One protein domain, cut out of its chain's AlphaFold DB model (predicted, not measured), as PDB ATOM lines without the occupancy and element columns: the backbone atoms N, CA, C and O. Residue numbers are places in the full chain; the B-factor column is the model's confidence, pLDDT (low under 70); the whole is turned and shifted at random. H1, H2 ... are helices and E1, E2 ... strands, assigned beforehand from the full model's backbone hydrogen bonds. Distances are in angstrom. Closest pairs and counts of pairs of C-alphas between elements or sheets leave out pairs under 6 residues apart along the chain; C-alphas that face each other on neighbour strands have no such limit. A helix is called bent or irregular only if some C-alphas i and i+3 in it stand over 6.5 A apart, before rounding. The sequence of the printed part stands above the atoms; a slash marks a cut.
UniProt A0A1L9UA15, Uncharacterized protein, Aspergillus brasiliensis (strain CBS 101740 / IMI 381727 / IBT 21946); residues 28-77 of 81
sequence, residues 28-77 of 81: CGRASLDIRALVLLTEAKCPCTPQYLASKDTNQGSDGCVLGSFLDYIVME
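AT A GLANCE: This is residues 28 to 77 of the 81 residues of an uncharacterized protein of Aspergillus brasiliensis (strain CBS 101740 / IMI 381727 / IBT 21946) (UniProt A0A1L9UA15). A single helix, H1, runs along one face of a long two-stranded hairpin, E1 and E2, and the pieces together make a rod. The link of residues 44 to 51 turns at one end of the rod, and the loop of residues 60 to 69 lies at the other. The printed part has 50 residues with one named helix and two named strands, in the order H1, E1, E2; the sheet, E1 - E2, is antiparallel and the class is mixed, helices and strands. The whole is loose, with a radius of gyration of the C-alphas of 13.3 A, and spans 41 by 19 by 13 A.

HOW THE PARTS SIT: H1, residues 28 to 43, and E1, residues 52 to 59, come closest at the C-alphas of Leu 38 and Tyr 52, 6.0 A apart. The closest C-alphas of H1 and E2, residues 70 to 76, are those of Cys 28 and Phe 70, 6.9 A apart. E1 and E2 form a hairpin of antiparallel neighbours, with 167 degrees between their directions. N 56 and O 73 are within hydrogen-bond range at 2.9 A, and N 75 and O 54 at 2.8 A. In H1, 9 of 12 O i to N i+4 pairs are within hydrogen-bond range.

IN THESE COORDINATES: H1 is 23.5 A long and begins at C-alpha 28, (-14.468, -29.243, 45.097). It is neither bent nor irregular, but only just: C-alphas 28 and 31 are 6.5 A apart. E1 measures 21.7 A from C-alpha 52, (-8.967, -16.874, 32.123), to C-alpha 59. E2 measures 19.7 A and ends at C-alpha 76, (-6.172, -14.510, 34.937).

THE WHOLE: The two C-alphas farthest apart are those of Pro 47 and Ser 62, 41.3 A. The printed part has no cut, and both links are short. Mean pLDDT of the printed part is 85.8; residues 28 to 30, 64 to 65 and 67 to 68 are under 70.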
ATOM      1  N   CYS A  28     -15.244 -29.179  46.342       54.62
ATOM      2  CA  CYS A  28     -14.468 -29.243  45.097       54.62
ATOM      3  C   CYS A  28     -15.314 -28.923  43.839       54.62
ATOM      4  O   CYS A  28     -14.815 -28.402  42.848       54.62
ATOM      5  N   GLY A  29     -16.634 -29.148  43.891       58.16
ATOM      6  CA  GLY A  29     -17.540 -28.866  42.778       58.16
ATOM      7  C   GLY A  29     -17.918 -27.392  42.590       58.16
ATOM      8  O   GLY A  29     -18.268 -27.012  41.474       58.16
ATOM      9  N   ARG A  30     -17.862 -26.538  43.626       66.75
ATOM     10  CA  ARG A  30     -18.378 -25.155  43.509       66.75
ATOM     11  C   ARG A  30     -17.486 -24.287  42.625       66.75
ATOM     12  O   ARG A  30     -17.992 -23.687  41.682       66.75
ATOM     13  N   ALA A  31     -16.171 -24.334  42.834       78.31
ATOM     14  CA  ALA A  31     -15.221 -23.603  41.998       78.31
ATOM     15  C   ALA A  31     -15.214 -24.084  40.537       78.31
ATOM     16  O   ALA A  31     -14.928 -23.305  39.633       78.31
ATOM     17  N   SER A  32     -15.594 -25.341  40.270       84.69
ATOM     18  CA  SER A  32     -15.654 -25.865  38.898       84.69
ATOM     19  C   SER A  32     -16.667 -25.123  38.015       84.69
ATOM     20  O   SER A  32     -16.411 -24.903  36.829       84.69
ATOM     21  N   LEU A  33     -17.800 -24.694  38.588       88.75
ATOM     22  CA  LEU A  33     -18.809 -23.913  37.869       88.75
ATOM     23  C   LEU A  33     -18.315 -22.494  37.593       88.75
ATOM     24  O   LEU A  33     -18.513 -21.995  36.486       88.75
ATOM     25  N   ASP A  34     -17.620 -21.888  38.555       89.88
ATOM     26  CA  ASP A  34     -17.040 -20.553  38.405       89.88
ATOM     27  C   ASP A  34     -15.929 -20.551  37.347       89.88
ATOM     28  O   ASP A  34     -15.941 -19.720  36.439       89.88
ATOM     29  N   ILE A  35     -15.023 -21.534  37.378       91.81
ATOM     30  CA  ILE A  35     -13.978 -21.709  36.356       91.81
ATOM     31  C   ILE A  35     -14.615 -21.899  34.976       91.81
ATOM     32  O   ILE A  35     -14.198 -21.263  34.009       91.81
ATOM     33  N   ARG A  36     -15.668 -22.719  34.869       94.06
ATOM     34  CA  ARG A  36     -16.385 -22.905  33.601       94.06
ATOM     35  C   ARG A  36     -17.023 -21.605  33.109       94.06
ATOM     36  O   ARG A  36     -16.967 -21.326  31.913       94.06
ATOM     37  N   ALA A  37     -17.609 -20.812  34.000       94.94
ATOM     38  CA  ALA A  37     -18.151 -19.506  33.644       94.94
ATOM     39  C   ALA A  37     -17.045 -18.562  33.139       94.94
ATOM     40  O   ALA A  37     -17.221 -17.927  32.100       94.94
ATOM     41  N   LEU A  38     -15.884 -18.524  33.800       95.25
ATOM     42  CA  LEU A  38     -14.730 -17.723  33.375       95.25
ATOM     43  C   LEU A  38     -14.185 -18.145  31.999       95.25
ATOM     44  O   LEU A  38     -13.858 -17.282  31.180       95.25
ATOM     45  N   VAL A  39     -14.136 -19.452  31.713       96.56
ATOM     46  CA  VAL A  39     -13.777 -19.975  30.382       96.56
ATOM     47  C   VAL A  39     -14.759 -19.464  29.326       96.56
ATOM     48  O   VAL A  39     -14.332 -18.880  28.334       96.56
ATOM     49  N   LEU A  40     -16.068 -19.587  29.569       98.19
ATOM     50  CA  LEU A  40     -17.096 -19.117  28.631       98.19
ATOM     51  C   LEU A  40     -17.025 -17.602  28.393       98.19
ATOM     52  O   LEU A  40     -17.165 -17.148  27.258       98.19
ATOM     53  N   LEU A  41     -16.785 -16.808  29.439       97.94
ATOM     54  CA  LEU A  41     -16.631 -15.355  29.318       97.94
ATOM     55  C   LEU A  41     -15.384 -14.975  28.510       97.94
ATOM     56  O   LEU A  41     -15.430 -14.026  27.723       97.94
ATOM     57  N   THR A  42     -14.300 -15.737  28.665       97.69
ATOM     58  CA  THR A  42     -13.063 -15.573  27.890       97.69
ATOM     59  C   THR A  42     -13.284 -15.902  26.417       97.69
ATOM     60  O   THR A  42     -12.924 -15.109  25.547       97.69
ATOM     61  N   GLU A  43     -13.937 -17.027  26.120       97.69
ATOM     62  CA  GLU A  43     -14.284 -17.435  24.751       97.69
ATOM     63  C   GLU A  43     -15.224 -16.427  24.074       97.69
ATOM     64  O   GLU A  43     -15.034 -16.079  22.906       97.69
ATOM     65  N   ALA A  44     -16.192 -15.898  24.826       98.00
ATOM     66  CA  ALA A  44     -17.092 -14.839  24.378       98.00
ATOM     67  C   ALA A  44     -16.406 -13.467  24.247       98.00
ATOM     68  O   ALA A  44     -17.033 -12.518  23.773       98.00
ATOM     69  N   LYS A  45     -15.134 -13.352  24.654       96.25
ATOM     70  CA  LYS A  45     -14.363 -12.105  24.688       96.25
ATOM     71  C   LYS A  45     -15.106 -10.993  25.442       96.25
ATOM     72  O   LYS A  45     -15.171  -9.869  24.939       96.25
ATOM     73  N   CYS A  46     -15.689 -11.282  26.621       96.62
ATOM     74  CA  CYS A  46     -16.323 -10.210  27.402       96.62
ATOM     75  C   CYS A  46     -15.272  -9.144  27.727       96.62
ATOM     76  O   CYS A  46     -14.292  -9.461  28.397       96.62
ATOM     77  N   PRO A  47     -15.480  -7.870  27.352       93.38
ATOM     78  CA  PRO A  47     -14.542  -6.800  27.696       93.38
ATOM     79  C   PRO A  47     -14.535  -6.490  29.202       93.38
ATOM     80  O   PRO A  47     -13.687  -5.754  29.692       93.38
ATOM     81  N   CYS A  48     -15.520  -7.025  29.923       94.12
ATOM     82  CA  CYS A  48     -15.794  -6.787  31.326       94.12
ATOM     83  C   CYS A  48     -15.050  -7.730  32.283       94.12
ATOM     84  O   CYS A  48     -15.136  -7.562  33.499       94.12
ATOM     85  N   THR A  49     -14.387  -8.759  31.756       95.12
ATOM     86  CA  THR A  49     -13.798  -9.837  32.552       95.12
ATOM     87  C   THR A  49     -12.368 -10.072  32.078       95.12
ATOM     88  O   THR A  49     -12.170 -10.269  30.879       95.12
ATOM     89  N   PRO A  50     -11.369 -10.061  32.980       95.88
ATOM     90  CA  PRO A  50     -10.015 -10.476  32.632       95.88
ATOM     91  C   PRO A  50     -10.020 -11.894  32.057       95.88
ATOM     92  O   PRO A  50     -10.754 -12.756  32.546       95.88
ATOM     93  N   GLN A  51      -9.194 -12.154  31.045       96.81
ATOM     94  CA  GLN A  51      -9.165 -13.477  30.424       96.81
ATOM     95  C   GLN A  51      -8.693 -14.546  31.411       96.81
ATOM     96  O   GLN A  51      -7.680 -14.383  32.094       96.81
ATOM     97  N   TYR A  52      -9.405 -15.664  31.448       97.00
ATOM     98  CA  TYR A  52      -8.967 -16.874  32.123       97.00
ATOM     99  C   TYR A  52      -7.769 -17.484  31.387       97.00
ATOM    100  O   TYR A  52      -7.796 -17.630  30.164       97.00
ATOM    101  N   LEU A  53      -6.731 -17.867  32.136       96.69
ATOM    102  CA  LEU A  53      -5.518 -18.472  31.580       96.69
ATOM    103  C   LEU A  53      -5.351 -19.928  32.021       96.69
ATOM    104  O   LEU A  53      -5.090 -20.795  31.191       96.69
ATOM    105  N   ALA A  54      -5.476 -20.200  33.321       95.19
ATOM    106  CA  ALA A  54      -5.312 -21.539  33.878       95.19
ATOM    107  C   ALA A  54      -5.917 -21.643  35.281       95.19
ATOM    108  O   ALA A  54      -6.071 -20.641  35.980       95.19
ATOM    109  N   SER A  55      -6.168 -22.870  35.726       92.50
ATOM    110  CA  SER A  55      -6.492 -23.182  37.112       92.50
ATOM    111  C   SER A  55      -5.770 -24.438  37.574       92.50
ATOM    112  O   SER A  55      -5.367 -25.279  36.767       92.50
ATOM    113  N   LYS A  56      -5.612 -24.568  38.888       87.56
ATOM    114  CA  LYS A  56      -5.136 -25.789  39.530       87.56
ATOM    115  C   LYS A  56      -5.885 -25.991  40.833       87.56
ATOM    116  O   LYS A  56      -5.837 -25.128  41.704       87.56
ATOM    117  N   ASP A  57      -6.493 -27.152  40.969       85.44
ATOM    118  CA  ASP A  57      -7.042 -27.643  42.214       85.44
ATOM    119  C   ASP A  57      -5.990 -28.442  42.992       85.44
ATOM    120  O   ASP A  57      -5.159 -29.162  42.428       85.44
ATOM    121  N   THR A  58      -5.988 -28.297  44.313       82.50
ATOM    122  CA  THR A  58      -5.184 -29.150  45.185       82.50
ATOM    123  C   THR A  58      -5.886 -29.391  46.508       82.50
ATOM    124  O   THR A  58      -6.408 -28.481  47.149       82.50
ATOM    125  N   ASN A  59      -5.834 -30.639  46.958       80.69
ATOM    126  CA  ASN A  59      -6.186 -30.978  48.328       80.69
ATOM    127  C   ASN A  59      -5.009 -30.604  49.230       80.69
ATOM    128  O   ASN A  59      -3.857 -30.896  48.893       80.69
ATOM    129  N   GLN A  60      -5.286 -29.966  50.363       76.94
ATOM    130  CA  GLN A  60      -4.274 -29.793  51.396       76.94
ATOM    131  C   GLN A  60      -4.052 -31.122  52.122       76.94
ATOM    132  O   GLN A  60      -5.005 -31.802  52.516       76.94
ATOM    133  N   GLY A  61      -2.780 -31.493  52.276       74.06
ATOM    134  CA  GLY A  61      -2.362 -32.655  53.046       74.06
ATOM    135  C   GLY A  61      -2.504 -32.438  54.553       74.06
ATOM    136  O   GLY A  61      -3.021 -31.426  55.027       74.06
ATOM    137  N   SER A  62      -2.019 -33.406  55.332       73.50
ATOM    138  CA  SER A  62      -1.980 -33.329  56.801       73.50
ATOM    139  C   SER A  62      -1.047 -32.238  57.343       73.50
ATOM    140  O   SER A  62      -1.060 -31.961  58.538       73.50
ATOM    141  N   ASP A  63      -0.226 -31.655  56.477       75.81
ATOM    142  CA  ASP A  63       0.670 -30.523  56.706       75.81
ATOM    143  C   ASP A  63       0.039 -29.162  56.346       75.81
ATOM    144  O   ASP A  63       0.658 -28.118  56.554       75.81
ATOM    145  N   GLY A  64      -1.184 -29.155  55.809       66.12
ATOM    146  CA  GLY A  64      -1.915 -27.938  55.471       66.12
ATOM    147  C   GLY A  64      -2.401 -27.158  56.693       66.12
ATOM    148  O   GLY A  64      -2.641 -27.721  57.760       66.12
ATOM    149  N   CYS A  65      -2.608 -25.846  56.525       65.75
ATOM    150  CA  CYS A  65      -3.125 -24.974  57.588       65.75
ATOM    151  C   CYS A  65      -4.511 -25.410  58.090       65.75
ATOM    152  O   CYS A  65      -4.868 -25.116  59.229       65.75
ATOM    153  N   VAL A  66      -5.283 -26.101  57.243       71.25
ATOM    154  CA  VAL A  66      -6.562 -26.713  57.610       71.25
ATOM    155  C   VAL A  66      -6.610 -28.128  57.042       71.25
ATOM    156  O   VAL A  66      -6.601 -28.325  55.824       71.25
ATOM    157  N   LEU A  67      -6.673 -29.114  57.937       62.38
ATOM    158  CA  LEU A  67      -6.668 -30.533  57.591       62.38
ATOM    159  C   LEU A  67      -7.866 -30.876  56.689       62.38
ATOM    160  O   LEU A  67      -9.013 -30.619  57.051       62.38
ATOM    161  N   GLY A  68      -7.602 -31.465  55.520       66.25
ATOM    162  CA  GLY A  68      -8.650 -31.849  54.568       66.25
ATOM    163  C   GLY A  68      -9.319 -30.675  53.847       66.25
ATOM    164  O   GLY A  68     -10.401 -30.846  53.286       66.25
ATOM    165  N   SER A  69      -8.704 -29.490  53.867       73.50
ATOM    166  CA  SER A  69      -9.171 -28.353  53.074       73.50
ATOM    167  C   SER A  69      -8.766 -28.465  51.602       73.50
ATOM    168  O   SER A  69      -7.924 -29.276  51.209       73.50
ATOM    169  N   PHE A  70      -9.403 -27.642  50.777       77.56
ATOM    170  CA  PHE A  70      -9.238 -27.608  49.332       77.56
ATOM    171  C   PHE A  70      -8.809 -26.207  48.906       77.56
ATOM    172  O   PHE A  70      -9.294 -25.216  49.458       77.56
ATOM    173  N   LEU A  71      -7.888 -26.127  47.950       81.25
ATOM    174  CA  LEU A  71      -7.426 -24.875  47.370       81.25
ATOM    175  C   LEU A  71      -7.614 -24.901  45.858       81.25
ATOM    176  O   LEU A  71      -7.098 -25.791  45.183       81.25
ATOM    177  N   ASP A  72      -8.258 -23.857  45.348       84.44
ATOM    178  CA  ASP A  72      -8.335 -23.555  43.925       84.44
ATOM    179  C   ASP A  72      -7.456 -22.350  43.609       84.44
ATOM    180  O   ASP A  72      -7.667 -21.243  44.110       84.44
ATOM    181  N   TYR A  73      -6.469 -22.557  42.747       88.38
ATOM    182  CA  TYR A  73      -5.676 -21.485  42.168       88.38
ATOM    183  C   TYR A  73      -6.243 -21.138  40.800       88.38
ATOM    184  O   TYR A  73      -6.406 -22.025  39.965       88.38
ATOM    185  N   ILE A  74      -6.498 -19.855  40.552       93.00
ATOM    186  CA  ILE A  74      -6.954 -19.347  39.254       93.00
ATOM    187  C   ILE A  74      -5.977 -18.269  38.794       93.00
ATOM    188  O   ILE A  74      -5.636 -17.355  39.544       93.00
ATOM    189  N   VAL A  75      -5.526 -18.383  37.549       95.88
ATOM    190  CA  VAL A  75      -4.650 -17.421  36.889       95.88
ATOM    191  C   VAL A  75      -5.458 -16.708  35.813       95.88
ATOM    192  O   VAL A  75      -6.042 -17.348  34.937       95.88
ATOM    193  N   MET A  76      -5.472 -15.378  35.881       97.19
ATOM    194  CA  MET A  76      -6.172 -14.510  34.937       97.19
ATOM    195  C   MET A  76      -5.231 -13.446  34.368       97.19
ATOM    196  O   MET A  76      -4.155 -13.187  34.916       97.19
ATOM    197  N   GLU A  77      -5.643 -12.825  33.267       97.06
ATOM    198  CA  GLU A  77      -4.986 -11.660  32.683       97.06
ATOM    199  C   GLU A  77      -4.800 -10.540  33.718       97.06
ATOM    200  O   GLU A  77      -5.702 -10.204  34.488       97.06
TER     201      GLU A  77